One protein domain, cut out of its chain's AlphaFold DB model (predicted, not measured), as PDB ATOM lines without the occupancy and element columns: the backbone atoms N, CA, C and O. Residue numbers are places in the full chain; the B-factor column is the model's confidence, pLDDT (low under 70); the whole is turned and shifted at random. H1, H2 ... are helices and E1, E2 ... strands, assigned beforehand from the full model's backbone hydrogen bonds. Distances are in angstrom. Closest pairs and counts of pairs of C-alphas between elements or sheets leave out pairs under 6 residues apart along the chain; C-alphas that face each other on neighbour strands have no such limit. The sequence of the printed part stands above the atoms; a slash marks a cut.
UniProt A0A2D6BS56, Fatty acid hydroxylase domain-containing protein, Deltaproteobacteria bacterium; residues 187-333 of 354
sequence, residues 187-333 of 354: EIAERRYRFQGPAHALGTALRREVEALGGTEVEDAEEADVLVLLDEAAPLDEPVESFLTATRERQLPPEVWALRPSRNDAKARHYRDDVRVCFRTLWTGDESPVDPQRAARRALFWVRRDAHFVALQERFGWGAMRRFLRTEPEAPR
ATOM      1  N   GLU A 187     -22.799  45.748 -48.537       97.44
ATOM      2  CA  GLU A 187     -23.247  44.708 -49.469       97.44
ATOM      3  C   GLU A 187     -23.336  43.356 -48.750       97.44
ATOM      4  O   GLU A 187     -22.502  43.058 -47.895       97.44
ATOM      5  N   ILE A 188     -24.344  42.544 -49.088       98.00
ATOM      6  CA  ILE A 188     -24.549  41.204 -48.507       98.00
ATOM      7  C   ILE A 188     -24.635  40.138 -49.601       98.00
ATOM      8  O   ILE A 188     -24.089  39.052 -49.433       98.00
ATOM      9  N   ALA A 189     -25.313  40.437 -50.712       96.62
ATOM     10  CA  ALA A 189     -25.743  39.439 -51.685       96.62
ATOM     11  C   ALA A 189     -24.589  38.831 -52.488       96.62
ATOM     12  O   ALA A 189     -24.666  37.690 -52.909       96.62
ATOM     13  N   GLU A 190     -23.517  39.584 -52.712       94.81
ATOM     14  CA  GLU A 190     -22.386  39.155 -53.548       94.81
ATOM     15  C   GLU A 190     -21.132  38.851 -52.707       94.81
ATOM     16  O   GLU A 190     -20.009  38.898 -53.206       94.81
ATOM     17  N   ARG A 191     -21.305  38.587 -51.404       97.94
ATOM     18  CA  ARG A 191     -20.206  38.415 -50.443       97.94
ATOM     19  C   ARG A 191     -20.097  36.960 -49.992       97.94
ATOM     20  O   ARG A 191     -21.104  36.278 -49.781       97.94
ATOM     21  N   ARG A 192     -18.860  36.504 -49.797       98.44
ATOM     22  CA  ARG A 192     -18.534  35.187 -49.234       98.44
ATOM     23  C   ARG A 192     -18.346  35.287 -47.725       98.44
ATOM     24  O   ARG A 192     -17.622  36.159 -47.244       98.44
ATOM     25  N   TYR A 193     -18.969  34.389 -46.977       98.75
ATOM     26  CA  TYR A 193     -19.005  34.401 -45.519       98.75
ATOM     27  C   TYR A 193     -18.372  33.142 -44.941       98.75
ATOM     28  O   TYR A 193     -18.703  32.037 -45.355       98.75
ATOM     29  N   ARG A 194     -17.549  33.292 -43.905       98.31
ATOM     30  CA  ARG A 194     -17.107  32.175 -43.064       98.31
ATOM     31  C   ARG A 194     -17.700  32.323 -41.673       98.31
ATOM     32  O   ARG A 194     -17.401  33.289 -40.983       98.31
ATOM     33  N   PHE A 195     -18.510  31.362 -41.237       98.19
ATOM     34  CA  PHE A 195     -19.100  31.359 -39.894       98.19
ATOM     35  C   PHE A 195     -18.328  30.432 -38.953       98.19
ATOM     36  O   PHE A 195     -18.389  29.210 -39.078       98.19
ATOM     37  N   GLN A 196     -17.620  31.000 -37.985       97.50
ATOM     38  CA  GLN A 196     -16.766  30.265 -37.057       97.50
ATOM     39  C   GLN A 196     -17.338  30.285 -35.636       97.50
ATOM     40  O   GLN A 196     -17.697  31.337 -35.114       97.50
ATOM     41  N   GLY A 197     -17.376  29.117 -34.994       93.69
ATOM     42  CA  GLY A 197     -17.896  28.927 -33.638       93.69
ATOM     43  C   GLY A 197     -18.938  27.807 -33.572       93.69
ATOM     44  O   GLY A 197     -19.299  27.236 -34.607       93.69
ATOM     45  N   PRO A 198     -19.412  27.455 -32.366       88.44
ATOM     46  CA  PRO A 198     -20.415  26.414 -32.198       88.44
ATOM     47  C   PRO A 198     -21.738  26.820 -32.856       88.44
ATOM     48  O   PRO A 198     -22.107  27.993 -32.894       88.44
ATOM     49  N   ALA A 199     -22.492  25.839 -33.350       87.12
ATOM     50  CA  ALA A 199     -23.837  26.092 -33.843       87.12
ATOM     51  C   ALA A 199     -24.770  26.421 -32.666       87.12
ATOM     52  O   ALA A 199     -24.973  25.607 -31.767       87.12
ATOM     53  N   HIS A 200     -25.366  27.608 -32.690       92.31
ATOM     54  CA  HIS A 200     -26.414  28.021 -31.759       92.31
ATOM     55  C   HIS A 200     -27.530  28.737 -32.526       92.31
ATOM     56  O   HIS A 200     -27.346  29.157 -33.670       92.31
ATOM     57  N   ALA A 201     -28.700  28.890 -31.903       94.69
ATOM     58  CA  ALA A 201     -29.906  29.332 -32.603       94.69
ATOM     59  C   ALA A 201     -29.746  30.691 -33.315       94.69
ATOM     60  O   ALA A 201     -30.227  30.855 -34.435       94.69
ATOM     61  N   LEU A 202     -29.037  31.649 -32.700       94.69
ATOM     62  CA  LEU A 202     -28.741  32.948 -33.318       94.69
ATOM     63  C   LEU A 202     -27.768  32.816 -34.493       94.69
ATOM     64  O   LEU A 202     -28.024  33.412 -35.535       94.69
ATOM     65  N   GLY A 203     -26.711  32.012 -34.374       95.75
ATOM     66  CA  GLY A 203     -25.795  31.749 -35.484       95.75
ATOM     67  C   GLY A 203     -26.506  31.111 -36.679       95.75
ATOM     68  O   GLY A 203     -26.357  31.575 -37.806       95.75
ATOM     69  N   THR A 204     -27.369  30.118 -36.434       96.75
ATOM     70  CA  THR A 204     -28.198  29.494 -37.478       96.75
ATOM     71  C   THR A 204     -29.168  30.488 -38.117       96.75
ATOM     72  O   THR A 204     -29.337  30.485 -39.335       96.75
ATOM     73  N   ALA A 205     -29.805  31.351 -37.322       97.25
ATOM     74  CA  ALA A 205     -30.703  32.378 -37.839       97.25
ATOM     75  C   ALA A 205     -29.958  33.429 -38.678       97.25
ATOM     76  O   ALA A 205     -30.444  33.820 -39.738       97.25
ATOM     77  N   LEU A 206     -28.774  33.859 -38.231       97.69
ATOM     78  CA  LEU A 206     -27.938  34.820 -38.947       97.69
ATOM     79  C   LEU A 206     -27.456  34.251 -40.281       97.69
ATOM     80  O   LEU A 206     -27.582  34.932 -41.294       97.69
ATOM     81  N   ARG A 207     -26.992  32.996 -40.291       98.06
ATOM     82  CA  ARG A 207     -26.632  32.260 -41.508       98.06
ATOM     83  C   ARG A 207     -27.778  32.254 -42.520       98.06
ATOM     84  O   ARG A 207     -27.603  32.727 -43.636       98.06
ATOM     85  N   ARG A 208     -28.971  31.817 -42.098       98.19
ATOM     86  CA  ARG A 208     -30.165  31.767 -42.962       98.19
ATOM     87  C   ARG A 208     -30.540  33.126 -43.542       98.19
ATOM     88  O   ARG A 208     -30.954  33.206 -44.689       98.19
ATOM     89  N   GLU A 209     -30.449  34.191 -42.751       98.31
ATOM     90  CA  GLU A 209     -30.789  35.540 -43.218       98.31
ATOM     91  C   GLU A 209     -29.719  36.110 -44.169       98.31
ATOM     92  O   GLU A 209     -30.068  36.822 -45.107       98.31
ATOM     93  N   VAL A 210     -28.437  35.773 -43.980       98.56
ATOM     94  CA  VAL A 210     -27.367  36.105 -44.940       98.56
ATOM     95  C   VAL A 210     -27.584  35.374 -46.266       98.56
ATOM     96  O   VAL A 210     -27.596  36.020 -47.313       98.56
ATOM     97  N   GLU A 211     -27.841  34.065 -46.221       98.25
ATOM     98  CA  GLU A 211     -28.147  33.241 -47.401       98.25
ATOM     99  C   GLU A 211     -29.398  33.740 -48.135       98.25
ATOM    100  O   GLU A 211     -29.400  33.875 -49.355       98.25
ATOM    101  N   ALA A 212     -30.455  34.098 -47.398       98.25
ATOM    102  CA  ALA A 212     -31.683  34.644 -47.976       98.25
ATOM    103  C   ALA A 212     -31.477  35.994 -48.683       98.25
ATOM    104  O   ALA A 212     -32.269  36.360 -49.553       98.25
ATOM    105  N   LEU A 213     -30.433  36.743 -48.314       97.62
ATOM    106  CA  LEU A 213     -30.031  37.973 -48.993       97.62
ATOM    107  C   LEU A 213     -29.051  37.731 -50.150       97.62
ATOM    108  O   LEU A 213     -28.724  38.695 -50.832       97.62
ATOM    109  N   GLY A 214     -28.620  36.489 -50.390       98.06
ATOM    110  CA  GLY A 214     -27.716  36.092 -51.475       98.06
ATOM    111  C   GLY A 214     -26.277  35.795 -51.041       98.06
ATOM    112  O   GLY A 214     -25.507  35.277 -51.842       98.06
ATOM    113  N   GLY A 215     -25.911  36.068 -49.784       98.31
ATOM    114  CA  GLY A 215     -24.568  35.775 -49.283       98.31
ATOM    115  C   GLY A 215     -24.264  34.276 -49.331       98.31
ATOM    116  O   GLY A 215     -25.134  33.449 -49.071       98.31
ATOM    117  N   THR A 216     -23.024  33.917 -49.660       98.38
ATOM    118  CA  THR A 216     -22.614  32.511 -49.833       98.38
ATOM    119  C   THR A 216     -21.661  32.096 -48.718       98.38
ATOM    120  O   THR A 216     -20.695  32.806 -48.456       98.38
ATOM    121  N   GLU A 217     -21.904  30.965 -48.051       98.06
ATOM    122  CA  GLU A 217     -20.932  30.411 -47.098       98.06
ATOM    123  C   GLU A 217     -19.761  29.736 -47.825       98.06
ATOM    124  O   GLU A 217     -19.959  29.030 -48.810       98.06
ATOM    125  N   VAL A 218     -18.550  29.929 -47.300       98.31
ATOM    126  CA  VAL A 218     -17.329  29.222 -47.707       98.31
ATOM    127  C   VAL A 218     -16.696  28.503 -46.514       98.31
ATOM    128  O   VAL A 218     -16.879  28.905 -45.360       98.31
ATOM    129  N   GLU A 219     -15.950  27.435 -46.791       96.00
ATOM    130  CA  GLU A 219     -15.279  26.622 -45.765       96.00
ATOM    131  C   GLU A 219     -13.995  27.283 -45.254       96.00
ATOM    132  O   GLU A 219     -13.740  27.300 -44.043       96.00
ATOM    133  N   ASP A 220     -13.230  27.895 -46.156       96.38
ATOM    134  CA  ASP A 220     -11.931  28.479 -45.851       96.38
ATOM    135  C   ASP A 220     -12.030  29.977 -45.561       96.38
ATOM    136  O   ASP A 220     -12.615  30.767 -46.309       96.38
ATOM    137  N   ALA A 221     -11.410  30.399 -44.456       94.06
ATOM    138  CA  ALA A 221     -11.361  31.811 -44.085       94.06
ATOM    139  C   ALA A 221     -10.612  32.645 -45.138       94.06
ATOM    140  O   ALA A 221     -10.972  33.792 -45.373       94.06
ATOM    141  N   GLU A 222      -9.622  32.068 -45.821       95.06
ATOM    142  CA  GLU A 222      -8.849  32.750 -46.865       95.06
ATOM    143  C   GLU A 222      -9.654  33.030 -48.133       95.06
ATOM    144  O   GLU A 222      -9.215  33.830 -48.956       95.06
ATOM    145  N   GLU A 223     -10.827  32.412 -48.291       97.00
ATOM    146  CA  GLU A 223     -11.774  32.682 -49.369       97.00
ATOM    147  C   GLU A 223     -12.888  33.632 -48.926       97.00
ATOM    148  O   GLU A 223     -13.482  34.314 -49.752       97.00
ATOM    149  N   ALA A 224     -13.144  33.779 -47.629       98.25
ATOM    150  CA  ALA A 224     -14.233  34.618 -47.142       98.25
ATOM    151  C   ALA A 224     -13.950  36.112 -47.320       98.25
ATOM    152  O   ALA A 224     -12.832  36.577 -47.125       98.25
ATOM    153  N   ASP A 225     -14.968  36.894 -47.661       98.31
ATOM    154  CA  ASP A 225     -14.926  38.360 -47.625       98.31
ATOM    155  C   ASP A 225     -15.343  38.896 -46.247       98.31
ATOM    156  O   ASP A 225     -14.918  39.981 -45.836       98.31
ATOM    157  N   VAL A 226     -16.155  38.109 -45.530       98.75
ATOM    158  CA  VAL A 226     -16.637  38.387 -44.178       98.75
ATOM    159  C   VAL A 226     -16.406  37.183 -43.264       98.75
ATOM    160  O   VAL A 226     -16.921  36.094 -43.519       98.75
ATOM    161  N   LEU A 227     -15.699  37.384 -42.155       98.75
ATOM    162  CA  LEU A 227     -15.592  36.404 -41.072       98.75
ATOM    163  C   LEU A 227     -16.635  36.706 -39.990       98.75
ATOM    164  O   LEU A 227     -16.669  37.803 -39.433       98.75
ATOM    165  N   VAL A 228     -17.477  35.731 -39.662       98.50
ATOM    166  CA  VAL A 228     -18.509  35.838 -38.626       98.50
ATOM    167  C   VAL A 228     -18.127  34.956 -37.441       98.50
ATOM    168  O   VAL A 228     -18.161  33.732 -37.533       98.50
ATOM    169  N   LEU A 229     -17.778  35.581 -36.319       98.06
ATOM    170  CA  LEU A 229     -17.415  34.918 -35.069       98.06
ATOM    171  C   LEU A 229     -18.657  34.765 -34.186       98.06
ATOM    172  O   LEU A 229     -19.206  35.750 -33.685       98.06
ATOM    173  N   LEU A 230     -19.101  33.520 -34.030       96.75
ATOM    174  CA  LEU A 230     -20.313  33.133 -33.309       96.75
ATOM    175  C   LEU A 230     -20.060  32.792 -31.834       96.75
ATOM    176  O   LEU A 230     -20.975  32.868 -31.021       96.75
ATOM    177  N   ASP A 231     -18.832  32.419 -31.476       94.69
ATOM    178  CA  ASP A 231     -18.481  32.144 -30.084       94.69
ATOM    179  C   ASP A 231     -18.264  33.453 -29.306       94.69
ATOM    180  O   ASP A 231     -17.252  34.143 -29.456       94.69
ATOM    181  N   GLU A 232     -19.234  33.783 -28.458       92.56
ATOM    182  CA  GLU A 232     -19.237  34.972 -27.606       92.56
ATOM    183  C   GLU A 232     -18.088  35.003 -26.586       92.56
ATOM    184  O   GLU A 232     -17.639  36.085 -26.194       92.56
ATOM    185  N   ALA A 233     -17.612  33.831 -26.153       91.44
ATOM    186  CA  ALA A 233     -16.582  33.689 -25.129       91.44
ATOM    187  C   ALA A 233     -15.173  33.551 -25.722       91.44
ATOM    188  O   ALA A 233     -14.190  33.815 -25.024       91.44
ATOM    189  N   ALA A 234     -15.060  33.170 -26.998       93.12
ATOM    190  CA  ALA A 234     -13.771  33.002 -27.651       93.12
ATOM    191  C   ALA A 234     -12.965  34.320 -27.710       93.12
ATOM    192  O   ALA A 234     -13.534  35.417 -27.853       93.12
ATOM    193  N   PRO A 235     -11.624  34.237 -27.609       94.88
ATOM    194  CA  PRO A 235     -10.751  35.377 -27.844       94.88
ATOM    195  C   PRO A 235     -10.830  35.831 -29.310       94.88
ATOM    196  O   PRO A 235     -10.933  35.013 -30.220       94.88
ATOM    197  N   LEU A 236     -10.754  37.147 -29.537       96.19
ATOM    198  CA  LEU A 236     -10.796  37.729 -30.886       96.19
ATOM    199  C   LEU A 236      -9.448  37.662 -31.615       96.19
ATOM    200  O   LEU A 236      -9.439  37.551 -32.834       96.19
ATOM    201  N   ASP A 237      -8.336  37.735 -30.881       95.31
ATOM    202  CA  ASP A 237      -7.002  38.001 -31.439       95.31
ATOM    203  C   ASP A 237      -6.614  37.010 -32.541       95.31
ATOM    204  O   ASP A 237      -6.390  37.401 -33.678       95.31
ATOM    205  N   GLU A 238      -6.559  35.720 -32.214       95.94
ATOM    206  CA  GLU A 238      -6.089  34.685 -33.135       95.94
ATOM    207  C   GLU A 238      -6.948  34.560 -34.405       95.94
ATOM    208  O   GLU A 238      -6.374  34.645 -35.496       95.94
ATOM    209  N   PRO A 239      -8.289  34.407 -34.336       97.00
ATOM    210  CA  PRO A 239      -9.088  34.265 -35.550       97.00
ATOM    211  C   PRO A 239      -9.098  35.541 -36.397       97.00
ATOM    212  O   PRO A 239      -9.053  35.451 -37.624       97.00
ATOM    213  N   VAL A 240      -9.123  36.727 -35.772       97.88
ATOM    214  CA  VAL A 240      -9.108  37.990 -36.517       97.88
ATOM    215  C   VAL A 240      -7.749  38.204 -37.172       97.88
ATOM    216  O   VAL A 240      -7.707  38.361 -38.385       97.88
ATOM    217  N   GLU A 241      -6.637  38.151 -36.436       97.38
ATOM    218  CA  GLU A 241      -5.306  38.386 -37.021       97.38
ATOM    219  C   GLU A 241      -4.931  37.334 -38.077       97.38
ATOM    220  O   GLU A 241      -4.313  37.680 -39.087       97.38
ATOM    221  N   SER A 242      -5.353  36.075 -37.911       96.69
ATOM    222  CA  SER A 242      -5.161  35.040 -38.942       96.69
ATOM    223  C   SER A 242      -5.911  35.392 -40.226       96.69
ATOM    224  O   SER A 242      -5.339  35.348 -41.315       96.69
ATOM    225  N   PHE A 243      -7.168  35.829 -40.110       97.94
ATOM    226  CA  PHE A 243      -7.963  36.263 -41.256       97.94
ATOM    227  C   PHE A 243      -7.400  37.527 -41.916       97.94
ATOM    228  O   PHE A 243      -7.345  37.607 -43.144       97.94
ATOM    229  N   LEU A 244      -6.913  38.498 -41.135       97.19
ATOM    230  CA  LEU A 244      -6.242  39.686 -41.678       97.19
ATOM    231  C   LEU A 244      -4.960  39.322 -42.420       97.19
ATOM    232  O   LEU A 244      -4.699  39.878 -43.484       97.19
ATOM    233  N   THR A 245      -4.195  38.365 -41.901       95.81
ATOM    234  CA  THR A 245      -2.979  37.872 -42.554       95.81
ATOM    235  C   THR A 245      -3.311  37.195 -43.881       95.81
ATOM    236  O   THR A 245      -2.721  37.549 -44.901       95.81
ATOM    237  N   ALA A 246      -4.300  36.298 -43.896       96.25
ATOM    238  CA  ALA A 246      -4.739  35.599 -45.104       96.25
ATOM    239  C   ALA A 246      -5.311  36.540 -46.178       96.25
ATOM    240  O   ALA A 246      -5.218  36.275 -47.373       96.25
ATOM    241  N   THR A 247      -5.896  37.670 -45.773       96.12
ATOM    242  CA  THR A 247      -6.557  38.619 -46.686       96.12
ATOM    243  C   THR A 247      -5.751  39.893 -46.954       96.12
ATOM    244  O   THR A 247      -6.229  40.793 -47.653       96.12
ATOM    245  N   ARG A 248      -4.511  39.988 -46.453       94.50
ATOM    246  CA  ARG A 248      -3.685  41.211 -46.508       94.50
ATOM    247  C   ARG A 248      -3.396  41.711 -47.925       94.50
ATOM    248  O   ARG A 248      -3.214  42.908 -48.133       94.50
ATOM    249  N   GLU A 249      -3.365  40.805 -48.899       93.62
ATOM    250  CA  GLU A 249      -3.038  41.120 -50.295       93.62
ATOM    251  C   GLU A 249      -4.259  41.553 -51.110       93.62
ATOM    252  O   GLU A 249      -4.111  42.113 -52.196       93.62
ATOM    253  N   ARG A 250      -5.471  41.360 -50.576       95.31
ATOM    254  CA  ARG A 250      -6.709  41.681 -51.283       95.31
ATOM    255  C   ARG A 250      -6.893  43.183 -51.447       95.31
ATOM    256  O   ARG A 250      -6.728  43.956 -50.497       95.31
ATOM    257  N   GLN A 251      -7.353  43.574 -52.633       95.50
ATOM    258  CA  GLN A 251      -7.690  44.959 -52.956       95.50
ATOM    259  C   GLN A 251      -8.762  45.521 -52.007       95.50
ATOM    260  O   GLN A 251      -8.593  46.611 -51.464       95.50
ATOM    261  N   LEU A 252      -9.831  44.765 -51.742       97.00
ATOM    262  CA  LEU A 252     -10.935  45.187 -50.874       97.00
ATOM    263  C   LEU A 252     -10.651  44.853 -49.399       97.00
ATOM    264  O   LEU A 252      -9.986  43.849 -49.125       97.00
ATOM    265  N   PRO A 253     -11.116  45.675 -48.437       96.94
ATOM    266  CA  PRO A 253     -10.926  45.398 -47.022       96.94
ATOM    267  C   PRO A 253     -11.767  44.189 -46.583       96.94
ATOM    268  O   PRO A 253     -12.949  44.105 -46.941       96.94
ATOM    269  N   PRO A 254     -11.189  43.261 -45.798       97.94
ATOM    270  CA  PRO A 254     -11.961  42.214 -45.146       97.94
ATOM    271  C   PRO A 254     -12.918  42.819 -44.113       97.94
ATOM    272  O   PRO A 254     -12.717  43.926 -43.600       97.94
ATOM    273  N   GLU A 255     -13.963  42.073 -43.776       98.56
ATOM    274  CA  GLU A 255     -14.942  42.466 -42.768       98.56
ATOM    275  C   GLU A 255     -15.077  41.382 -41.700       98.56
ATOM    276  O   GLU A 255     -15.000  40.191 -41.994       98.56
ATOM    277  N   VAL A 256     -15.276  41.786 -40.447       98.69
ATOM    278  CA  VAL A 256     -15.462  40.854 -39.330       98.69
ATOM    279  C   VAL A 256     -16.716  41.227 -38.566       98.69
ATOM    280  O   VAL A 256     -16.880  42.379 -38.163       98.69
ATOM    281  N   TRP A 257     -17.591  40.254 -38.328       98.56
ATOM    282  CA  TRP A 257     -18.745  40.389 -37.442       98.56
ATOM    283  C   TRP A 257     -18.538  39.498 -36.227       98.56
ATOM    284  O   TRP A 257     -18.438  38.286 -36.371       98.56
ATOM    285  N   ALA A 258     -18.503  40.070 -35.030       98.06
ATOM    286  CA  ALA A 258     -18.288  39.300 -33.809       98.06
ATOM    287  C   ALA A 258     -19.480  39.420 -32.861       98.06
ATOM    288  O   ALA A 258     -19.835  40.533 -32.458       98.06
ATOM    289  N   LEU A 259     -20.073  38.284 -32.481       96.69
ATOM    290  CA  LEU A 259     -21.018  38.221 -31.368       96.69
ATOM    291  C   LEU A 259     -20.258  38.460 -30.064       96.69
ATOM    292  O   LEU A 259     -19.334  37.714 -29.760       96.69
ATOM    293  N   ARG A 260     -20.621  39.501 -29.306       95.50
ATOM    294  CA  ARG A 260     -19.967  39.832 -28.028       95.50
ATOM    295  C   ARG A 260     -21.000  40.013 -26.914       95.50
ATOM    296  O   ARG A 260     -21.935  40.796 -27.103       95.50
ATOM    297  N   PRO A 261     -20.780  39.425 -25.726       93.06
ATOM    298  CA  PRO A 261     -21.681  39.603 -24.591       93.06
ATOM    299  C   PRO A 261     -21.451  40.964 -23.922       93.06
ATOM    300  O   PRO A 261     -22.382  41.641 -23.495       93.06
ATOM    301  N   SER A 262     -20.198  41.434 -23.907       93.12
ATOM    302  CA  SER A 262     -19.808  42.668 -23.232       93.12
ATOM    303  C   SER A 262     -19.822  43.877 -24.164       93.12
ATOM    304  O   SER A 262     -19.162  43.914 -25.201       93.12
ATOM    305  N   ARG A 263     -20.484  44.946 -23.717       93.19
ATOM    306  CA  ARG A 263     -20.365  46.293 -24.303       93.19
ATOM    307  C   ARG A 263     -19.051  47.004 -23.962       93.19
ATOM    308  O   ARG A 263     -18.851  48.111 -24.441       93.19
ATOM    309  N   ASN A 264     -18.198  46.413 -23.123       95.69
ATOM    310  CA  ASN A 264     -16.898  46.958 -22.716       95.69
ATOM    311  C   ASN A 264     -15.726  46.186 -23.340       95.69
ATOM    312  O   ASN A 264     -14.649  46.115 -22.754       95.69
ATOM    313  N   ASP A 265     -15.938  45.550 -24.488       96.19
ATOM    314  CA  ASP A 265     -14.897  44.764 -25.134       96.19
ATOM    315  C   ASP A 265     -13.812  45.666 -25.746       96.19
ATOM    316  O   ASP A 265     -14.003  46.272 -26.805       96.19
ATOM    317  N   ALA A 266     -12.676  45.766 -25.054       97.38
ATOM    318  CA  ALA A 266     -11.554  46.622 -25.430       97.38
ATOM    319  C   ALA A 266     -10.908  46.215 -26.766       97.38
ATOM    320  O   ALA A 266     -10.446  47.081 -27.513       97.38
ATOM    321  N   LYS A 267     -10.939  44.926 -27.116       97.19
ATOM    322  CA  LYS A 267     -10.358  44.394 -28.357       97.19
ATOM    323  C   LYS A 267     -11.260  44.652 -29.552       97.19
ATOM    324  O   LYS A 267     -10.819  45.191 -30.562       97.19
ATOM    325  N   ALA A 268     -12.557  44.384 -29.417       97.19
ATOM    326  CA  ALA A 268     -13.543  44.790 -30.417       97.19
ATOM    327  C   ALA A 268     -13.525  46.315 -30.625       97.19
ATOM    328  O   ALA A 268     -13.683  46.812 -31.743       97.19
ATOM    329  N   ARG A 269     -13.298  47.079 -29.546       97.38
ATOM    330  CA  ARG A 269     -13.142  48.532 -29.616       97.38
ATOM    331  C   ARG A 269     -11.884  48.948 -30.378       97.38
ATOM    332  O   ARG A 269     -11.969  49.942 -31.099       97.38
ATOM    333  N   HIS A 270     -10.773  48.224 -30.242       96.88
ATOM    334  CA  HIS A 270      -9.571  48.426 -31.051       96.88
ATOM    335  C   HIS A 270      -9.862  48.181 -32.538       96.88
ATOM    336  O   HIS A 270      -9.720  49.102 -33.339       96.88
ATOM    337  N   TYR A 271     -10.376  46.998 -32.886       97.44
ATOM    338  CA  TYR A 271     -10.637  46.627 -34.279       97.44
ATOM    339  C   TYR A 271     -11.650  47.524 -34.996       97.44
ATOM    340  O   TYR A 271     -11.577  47.687 -36.208       97.44
ATOM    341  N   ARG A 272     -12.589  48.147 -34.271       96.50
ATOM    342  CA  ARG A 272     -13.547  49.100 -34.859       96.50
ATOM    343  C   ARG A 272     -12.878  50.248 -35.624       96.50
ATOM    344  O   ARG A 272     -13.463  50.731 -36.592       96.50
ATOM    345  N   ASP A 273     -11.735  50.727 -35.141       94.88
ATOM    346  CA  ASP A 273     -11.021  51.864 -35.734       94.88
ATOM    347  C   ASP A 273      -9.776  51.405 -36.525       94.88
ATOM    348  O   ASP A 273      -8.970  52.239 -36.936       94.88
ATOM    349  N   ASP A 274      -9.609  50.096 -36.733       96.62
ATOM    350  CA  ASP A 274      -8.476  49.522 -37.453       96.62
ATOM    351  C   ASP A 274      -8.695  49.611 -38.972       96.62
ATOM    352  O   ASP A 274      -9.640  49.052 -39.525       96.62
ATOM    353  N   VAL A 275      -7.787  50.295 -39.671       96.56
ATOM    354  CA  VAL A 275      -7.823  50.471 -41.134       96.56
ATOM    355  C   VAL A 275      -7.680  49.158 -41.905       96.56
ATOM    356  O   VAL A 275      -7.980  49.110 -43.098       96.56
ATOM    357  N   ARG A 276      -7.226  48.085 -41.250       97.38
ATOM    358  CA  ARG A 276      -7.065  46.760 -41.855       97.38
ATOM    359  C   ARG A 276      -8.396  46.045 -42.072       97.38
ATOM    360  O   ARG A 276      -8.457  45.187 -42.950       97.38
ATOM    361  N   VAL A 277      -9.440  46.383 -41.306       97.94
ATOM    362  CA  VAL A 277     -10.677  45.593 -41.241       97.94
ATOM    363  C   VAL A 277     -11.924  46.417 -40.953       97.94
ATOM    364  O   VAL A 277     -11.978  47.232 -40.040       97.94
ATOM    365  N   CYS A 278     -12.999  46.140 -41.687       98.12
ATOM    366  CA  CYS A 278     -14.322  46.631 -41.319       98.12
ATOM    367  C   CYS A 278     -14.862  45.778 -40.158       98.12
ATOM    368  O   CYS A 278     -15.475  44.737 -40.375       98.12
ATOM    369  N   PHE A 279     -14.620  46.182 -38.911       98.31
ATOM    370  CA  PHE A 279     -15.069  45.403 -37.751       98.31
ATOM    371  C   PHE A 279     -16.454  45.835 -37.253       98.31
ATOM    372  O   PHE A 279     -16.723  47.029 -37.065       98.31
ATOM    373  N   ARG A 280     -17.326  44.855 -36.987       98.31
ATOM    374  CA  ARG A 280     -18.670  45.049 -36.433       98.31
ATOM    375  C   ARG A 280     -18.893  44.200 -35.185       98.31
ATOM    376  O   ARG A 280     -18.833  42.975 -35.221       98.31
ATOM    377  N   THR A 281     -19.249  44.865 -34.094       97.94
ATOM    378  CA  THR A 281     -19.662  44.229 -32.841       97.94
ATOM    379  C   THR A 281     -21.166  43.993 -32.853       97.94
ATOM    380  O   THR A 281     -21.952  44.941 -32.886       97.94
ATOM    381  N   LEU A 282     -21.576  42.734 -32.781       97.19
ATOM    382  CA  LEU A 282     -22.960  42.318 -32.608       97.19
ATOM    383  C   LEU A 282     -23.170  42.003 -31.122       97.19
ATOM    384  O   LEU A 282     -22.831  40.927 -30.639       97.19
ATOM    385  N   TRP A 283     -23.667  42.980 -30.368       96.06
ATOM    386  CA  TRP A 283     -23.802  42.862 -28.919       96.06
ATOM    387  C   TRP A 283     -25.052  42.060 -28.548       96.06
ATOM    388  O   TRP A 283     -26.181  42.492 -28.814       96.06
ATOM    389  N   THR A 284     -24.835  40.898 -27.935       92.94
ATOM    390  CA  THR A 284     -25.864  39.907 -27.588       92.94
ATOM    391  C   THR A 284     -26.575  40.212 -26.280       92.94
ATOM    392  O   THR A 284     -27.693  39.735 -26.122       92.94
ATOM    393  N   GLY A 285     -26.014  41.083 -25.432       87.69
ATOM    394  CA  GLY A 285     -26.594  41.521 -24.160       87.69
ATOM    395  C   GLY A 285     -26.229  40.654 -22.958       87.69
ATOM    396  O   GLY A 285     -25.706  39.558 -23.112       87.69
ATOM    397  N   ASP A 286     -26.504  41.180 -21.762       77.50
ATOM    398  CA  ASP A 286     -26.165  40.529 -20.486       77.50
ATOM    399  C   ASP A 286     -27.293  39.588 -19.985       77.50
ATOM    400  O   ASP A 286     -27.058  38.753 -19.115       77.50
ATOM    401  N   GLU A 287     -28.524  39.701 -20.510       69.06
ATOM    402  CA  GLU A 287     -29.718  39.016 -19.982       69.06
ATOM    403  C   GLU A 287     -30.561  38.342 -21.075       69.06
ATOM    404  O   GLU A 287     -30.792  38.952 -22.101       69.06
ATOM    405  N   SER A 288     -31.086  37.136 -20.801       53.16
ATOM    406  CA  SER A 288     -32.131  36.355 -21.510       53.16
ATOM    407  C   SER A 288     -32.122  36.250 -23.057       53.16
ATOM    408  O   SER A 288     -31.878  37.207 -23.787       53.16
ATOM    409  N   PRO A 289     -32.479  35.075 -23.612       61.31
ATOM    410  CA  PRO A 289     -32.404  34.824 -25.049       61.31
ATOM    411  C   PRO A 289     -33.357  35.732 -25.842       61.31
ATOM    412  O   PRO A 289     -34.579  35.678 -25.690       61.31
ATOM    413  N   VAL A 290     -32.792  36.547 -26.733       76.31
ATOM    414  CA  VAL A 290     -33.553  37.219 -27.794       76.31
ATOM    415  C   VAL A 290     -34.056  36.153 -28.761       76.31
ATOM    416  O   VAL A 290     -33.323  35.211 -29.053       76.31
ATOM    417  N   ASP A 291     -35.267  36.328 -29.301       92.69
ATOM    418  CA  ASP A 291     -35.715  35.571 -30.475       92.69
ATOM    419  C   ASP A 291     -34.605  35.597 -31.551       92.69
ATOM    420  O   ASP A 291     -34.331  36.667 -32.119       92.69
ATOM    421  N   PRO A 292     -33.961  34.449 -31.828       94.56
ATOM    422  CA  PRO A 292     -32.807  34.373 -32.714       94.56
ATOM    423  C   PRO A 292     -33.075  34.953 -34.100       94.56
ATOM    424  O   PRO A 292     -32.224  35.648 -34.659       94.56
ATOM    425  N   GLN A 293     -34.281  34.734 -34.633       96.12
ATOM    426  CA  GLN A 293     -34.645  35.203 -35.965       96.12
ATOM    427  C   GLN A 293     -34.762  36.724 -36.004       96.12
ATOM    428  O   GLN A 293     -34.265  37.390 -36.918       96.12
ATOM    429  N   ARG A 294     -35.400  37.303 -34.985       94.88
ATOM    430  CA  ARG A 294     -35.528  38.754 -34.856       94.88
ATOM    431  C   ARG A 294     -34.172  39.421 -34.639       94.88
ATOM    432  O   ARG A 294     -33.936  40.481 -35.220       94.88
ATOM    433  N   ALA A 295     -33.297  38.821 -33.835       95.12
ATOM    434  CA  ALA A 295     -31.937  39.304 -33.620       95.12
ATOM    435  C   ALA A 295     -31.109  39.278 -34.915       95.12
ATOM    436  O   ALA A 295     -30.496  40.289 -35.249       95.12
ATOM    437  N   ALA A 296     -31.165  38.192 -35.690       96.75
ATOM    438  CA  ALA A 296     -30.499  38.083 -36.990       96.75
ATOM    439  C   ALA A 296     -30.963  39.162 -37.986       96.75
ATOM    440  O   ALA A 296     -30.147  39.920 -38.513       96.75
ATOM    441  N   ARG A 297     -32.281  39.326 -38.173       96.81
ATOM    442  CA  ARG A 297     -32.844  40.387 -39.036       96.81
ATOM    443  C   ARG A 297     -32.413  41.777 -38.598       96.81
ATOM    444  O   ARG A 297     -32.117  42.642 -39.420       96.81
ATOM    445  N   ARG A 298     -32.382  42.001 -37.285       95.88
ATOM    446  CA  ARG A 298     -31.941  43.258 -36.690       95.88
ATOM    447  C   ARG A 298     -30.449  43.498 -36.924       95.88
ATOM    448  O   ARG A 298     -30.089  44.630 -37.239       95.88
ATOM    449  N   ALA A 299     -29.612  42.466 -36.802       96.88
ATOM    450  CA  ALA A 299     -28.192  42.535 -37.126       96.88
ATOM    451  C   ALA A 299     -28.010  43.040 -38.560       96.88
ATOM    452  O   ALA A 299     -27.446  44.114 -38.765       96.88
ATOM    453  N   LEU A 300     -28.606  42.350 -39.535       98.06
ATOM    454  CA  LEU A 300     -28.475  42.699 -40.949       98.06
ATOM    455  C   LEU A 300     -29.089  44.061 -41.288       98.06
ATOM    456  O   LEU A 300     -28.502  44.824 -42.052       98.06
ATOM    457  N   PHE A 301     -30.220  44.424 -40.673       97.31
ATOM    458  CA  PHE A 301     -30.828  45.748 -40.838       97.31
ATOM    459  C   PHE A 301     -29.859  46.887 -40.490       97.31
ATOM    460  O   PHE A 301     -29.839  47.904 -41.190       97.31
ATOM    461  N   TRP A 302     -29.086  46.738 -39.409       97.44
ATOM    462  CA  TRP A 302     -28.142  47.755 -38.942       97.44
ATOM    463  C   TRP A 302     -26.777  47.660 -39.625       97.44
ATOM    464  O   TRP A 302     -26.199  48.698 -39.939       97.44
ATOM    465  N   VAL A 303     -26.288  46.455 -39.924       97.75
ATOM    466  CA  VAL A 303     -25.080  46.240 -40.741       97.75
ATOM    467  C   VAL A 303     -25.228  46.926 -42.098       97.75
ATOM    468  O   VAL A 303     -24.389  47.742 -42.468       97.75
ATOM    469  N   ARG A 304     -26.367  46.725 -42.774       97.81
ATOM    470  CA  ARG A 304     -26.719  47.420 -44.023       97.81
ATOM    471  C   ARG A 304     -26.875  48.933 -43.871       97.81
ATOM    472  O   ARG A 304     -27.047  49.631 -44.854       97.81
ATOM    473  N   ARG A 305     -26.839  49.473 -42.655       97.44
ATOM    474  CA  ARG A 305     -26.833  50.918 -42.363       97.44
ATOM    475  C   ARG A 305     -25.480  51.377 -41.834       97.44
ATOM    476  O   ARG A 305     -25.380  52.398 -41.153       97.44
ATOM    477  N   ASP A 306     -24.445  50.605 -42.137       97.25
ATOM    478  CA  ASP A 306     -23.076  50.848 -41.719       97.25
ATOM    479  C   ASP A 306     -22.930  51.006 -40.190       97.25
ATOM    480  O   ASP A 306     -22.177  51.839 -39.680       97.25
ATOM    481  N   ALA A 307     -23.697  50.239 -39.414       96.88
ATOM    482  CA  ALA A 307     -23.491  50.172 -37.975       96.88
ATOM    483  C   ALA A 307     -22.293  49.260 -37.672       96.88
ATOM    484  O   ALA A 307     -22.254  48.107 -38.096       96.88
ATOM    485  N   HIS A 308     -21.322  49.772 -36.916       97.00
ATOM    486  CA  HIS A 308     -20.189  48.985 -36.406       97.00
ATOM    487  C   HIS A 308     -20.439  48.437 -34.994       97.00
ATOM    488  O   HIS A 308     -19.668  47.633 -34.489       97.00
ATOM    489  N   PHE A 309     -21.512  48.878 -34.340       97.25
ATOM    490  CA  PHE A 309     -21.995  48.314 -33.086       97.25
ATOM    491  C   PHE A 309     -23.501  48.122 -33.211       97.25
ATOM    492  O   PHE A 309     -24.231  49.090 -33.441       97.25
ATOM    493  N   VAL A 310     -23.968  46.886 -33.066       96.38
ATOM    494  CA  VAL A 310     -25.381  46.533 -33.176       96.38
ATOM    495  C   VAL A 310     -25.839  45.886 -31.883       96.38
ATOM    496  O   VAL A 310     -25.483  44.753 -31.585       96.38
ATOM    497  N   ALA A 311     -26.671  46.594 -31.126       95.12
ATOM    498  CA  ALA A 311     -27.378  46.002 -29.999       95.12
ATOM    499  C   ALA A 311     -28.480  45.073 -30.511       95.12
ATOM    500  O   ALA A 311     -29.404  45.552 -31.175       95.12
ATOM    501  N   LEU A 312     -28.401  43.777 -30.204       94.00
ATOM    502  CA  LEU A 312     -29.386  42.789 -30.650       94.00
ATOM    503  C   LEU A 312     -30.634  42.750 -29.756       94.00
ATOM    504  O   LEU A 312     -31.721  42.463 -30.254       94.00
ATOM    505  N   GLN A 313     -30.503  43.112 -28.475       86.62
ATOM    506  CA  GLN A 313     -31.607  43.062 -27.507       86.62
ATOM    507  C   GLN A 313     -32.450  44.343 -27.459       86.62
ATOM    508  O   GLN A 313     -33.678  44.311 -27.400       86.62
ATOM    509  N   GLU A 314     -31.798  45.504 -27.480       77.94
ATOM    510  CA  GLU A 314     -32.466  46.787 -27.254       77.94
ATOM    511  C   GLU A 314     -32.956  47.408 -28.552       77.94
ATOM    512  O   GLU A 314     -32.248  47.372 -29.551       77.94
ATOM    513  N   ARG A 315     -34.098  48.114 -28.537       69.50
ATOM    514  CA  ARG A 315     -34.620  48.786 -29.741       69.50
ATOM    515  C   ARG A 315     -33.632  49.791 -30.343       69.50
ATOM    516  O   ARG A 315     -33.569  49.886 -31.570       69.50
ATOM    517  N   PHE A 316     -32.845  50.480 -29.515       68.56
ATOM    518  CA  PHE A 316     -31.943  51.545 -29.962       68.56
ATOM    519  C   PHE A 316     -30.492  51.438 -29.473       68.56
ATOM    520  O   PHE A 316     -29.627  52.023 -30.115       68.56
ATOM    521  N   GLY A 317     -30.184  50.717 -28.386       83.06
ATOM    522  CA  GLY A 317     -28.798  50.407 -28.009       83.06
ATOM    523  C   GLY A 317     -27.897  51.600 -27.664       83.06
ATOM    524  O   GLY A 317     -26.699  51.406 -27.473       83.06
ATOM    525  N   TRP A 318     -28.407  52.839 -27.611       90.19
ATOM    526  CA  TRP A 318     -27.571  54.047 -27.520       90.19
ATOM    527  C   TRP A 318     -26.699  54.074 -26.265       90.19
ATOM    528  O   TRP A 318     -25.561  54.534 -26.324       90.19
ATOM    529  N   GLY A 319     -27.221  53.593 -25.133       92.62
ATOM    530  CA  GLY A 319     -26.469  53.507 -23.883       92.62
ATOM    531  C   GLY A 319     -25.310  52.518 -23.986       92.62
ATOM    532  O   GLY A 319     -24.180  52.859 -23.631       92.62
ATOM    533  N   ALA A 320     -25.574  51.328 -24.533       92.25
ATOM    534  CA  ALA A 320     -24.557  50.312 -24.783       92.25
ATOM    535  C   ALA A 320     -23.503  50.801 -25.783       92.25
ATOM    536  O   ALA A 320     -22.315  50.739 -25.482       92.25
ATOM    537  N   MET A 321     -23.926  51.405 -26.896       94.38
ATOM    538  CA  MET A 321     -23.012  51.963 -27.888       94.38
ATOM    539  C   MET A 321     -22.152  53.087 -27.302       94.38
ATOM    540  O   MET A 321     -20.943  53.089 -27.486       94.38
ATOM    541  N   ARG A 322     -22.733  54.038 -26.558       95.75
ATOM    542  CA  ARG A 322     -21.951  55.102 -25.899       95.75
ATOM    543  C   ARG A 322     -20.933  54.534 -24.920       95.75
ATOM    544  O   ARG A 322     -19.849  55.095 -24.808       95.75
ATOM    545  N   ARG A 323     -21.286  53.465 -24.203       95.25
ATOM    546  CA  ARG A 323     -20.358  52.805 -23.286       95.25
ATOM    547  C   ARG A 323     -19.221  52.133 -24.051       95.25
ATOM    548  O   ARG A 323     -18.077  52.430 -23.742       95.25
ATOM    549  N   PHE A 324     -19.539  51.374 -25.096       96.31
ATOM    550  CA  PHE A 324     -18.557  50.767 -25.991       96.31
ATOM    551  C   PHE A 324     -17.592  51.800 -26.570       96.31
ATOM    552  O   PHE A 324     -16.383  51.636 -26.493       96.31
ATOM    553  N   LEU A 325     -18.099  52.934 -27.058       95.75
ATOM    554  CA  LEU A 325     -17.258  54.008 -27.596       95.75
ATOM    555  C   LEU A 325     -16.315  54.640 -26.559       95.75
ATOM    556  O   LEU A 325     -15.294  55.200 -26.956       95.75
ATOM    557  N   ARG A 326     -16.653  54.571 -25.264       97.25
ATOM    558  CA  ARG A 326     -15.830  55.068 -24.147       97.25
ATOM    559  C   ARG A 326     -14.854  54.028 -23.603       97.25
ATOM    560  O   ARG A 326     -14.011  54.392 -22.790       97.25
ATOM    561  N   THR A 327     -14.988  52.764 -23.991       97.62
ATOM    562  CA  THR A 327     -14.024  51.725 -23.640       97.62
ATOM    563  C   THR A 327     -12.660  52.093 -24.216       97.62
ATOM    564  O   THR A 327     -12.564  52.529 -25.365       97.62
ATOM    565  N   GLU A 328     -11.612  51.955 -23.410       97.75
ATOM    566  CA  GLU A 328     -10.241  52.153 -23.868       97.75
ATOM    567  C   GLU A 328      -9.857  50.997 -24.807       97.75
ATOM    568  O   GLU A 328     -10.057  49.839 -24.437       97.75
ATOM    569  N   PRO A 329      -9.395  51.270 -26.042       97.44
ATOM    570  CA  PRO A 329      -9.044  50.212 -26.980       97.44
ATOM    571  C   PRO A 329      -7.784  49.471 -26.517       97.44
ATOM    572  O   PRO A 329      -6.748  50.088 -26.275       97.44
ATOM    573  N   GLU A 330      -7.851  48.143 -26.478       97.31
ATOM    574  CA  GLU A 330      -6.713  47.267 -26.188       97.31
ATOM    575  C   GLU A 330      -6.256  46.603 -27.487       97.31
ATOM    576  O   GLU A 330      -7.022  45.881 -28.127       97.31
ATOM    577  N   ALA A 331      -5.013  46.865 -27.894       95.62
ATOM    578  CA  ALA A 331      -4.457  46.249 -29.091       95.62
ATOM    579  C   ALA A 331      -4.221  44.740 -28.863       95.62
ATOM    580  O   ALA A 331      -3.630  44.376 -27.841       95.62
ATOM    581  N   PRO A 332      -4.621  43.870 -29.807       94.12
ATOM    582  CA  PRO A 332      -4.282  42.453 -29.782       94.12
ATOM    583  C   PRO A 332      -2.767  42.259 -29.716       94.12
ATOM    584  O   PRO A 332      -1.985  43.054 -30.252       94.12
ATOM    585  N   ARG A 333      -2.325  41.181 -29.065       92.31
ATOM    586  CA  ARG A 333      -0.892  40.878 -28.986       92.31
ATOM    587  C   ARG A 333      -0.346  40.600 -30.384       92.31
ATOM    588  O   ARG A 333      -0.848  39.724 -31.074       92.31
TER     589      ARG A 333
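AT A GLANCE: This is residues 187 to 333 of the 354 residues of the protein "Fatty acid hydroxylase domain-containing protein" of Deltaproteobacteria bacterium (UniProt A0A2D6BS56). A twisted sheet of five parallel strands makes the core, and helices cover both of its faces: H2, H3 and H5 on one, H1 and H4 on the other, a build of three layers. The last residues, 327 to 333, run from H5 past H3 toward H2. The printed part has 147 residues with five named helices and five named strands, along the chain E1, H1, E2, H2, E3, H3, E4, H4, E5, H5; the sheet's order is E1, E2, E3, E4, E5 and the class is mixed, helices and strands. It is compact, with a radius of gyration of the C-alphas of 14.1 A, and rounded, spanning 38 by 35 by 27 A.

IN THESE COORDINATES: Find C-alpha 192 at (-18.534, 35.187, -49.234), where E1, residues 192 to 196, begins. The other strands are E2, 226 to 229; E3, 255 to 260, 15.8 A long; E4, 278 to 283, 16.1 A; and E5, 309 to 311. Then look for H1, 201 to 212, 16.4 A; H2, 237 to 247, 15.3 A; H3, 266 to 271; H4, 292 to 303, 16.3 A; and H5, 318 to 326, 12.3 A, ending at C-alpha 326, (-15.830, 55.068, -24.147).

HOW THE PARTS SIT: Start at inner strand E3: N 227 and O 255 are 2.9 A apart across E2 and E3, and N 280 and O 256 2.8 A across E3 and E4, within hydrogen-bond range. Toward the edges, look at N 194 and O 226, 2.9 A, for E1 and E2, and N 310 and O 281, 2.8 A, for E4 and E5. Four strand-helix-strand units, parallel neighbour strands with a helix between, follow: E1, H1, E2 and E4, H4, E5 have left-handed crossovers; E2, H2, E3 and E3, H3, E4 have right-handed ones. On one face H2 is over E2 and E3 at a height over the sheet of 10.1 A, and H3 over E4 at 9.4 A. On the opposite face H1 and H4 touch at Leu 202 and Pro 292, closest C-alphas 4.4 A apart, at a steep tilt of 53 degrees, the same way. H5 is on the sheet; its closest C-alpha to E5 is Met 321, 6.4 A from that of Phe 309. In each of the five helices every O i to N i+4 pair is within hydrogen-bond range.

THE WHOLE: The two C-alphas farthest apart, Glu 249 and Ser 288, are 41.2 A from each other. The printed part has no cut, and its one long link is H1 to E2, residues 213 to 225. Mean pLDDT of the printed part is 94.6; look for values under 70 at residues 287 to 289 and 315 to 316.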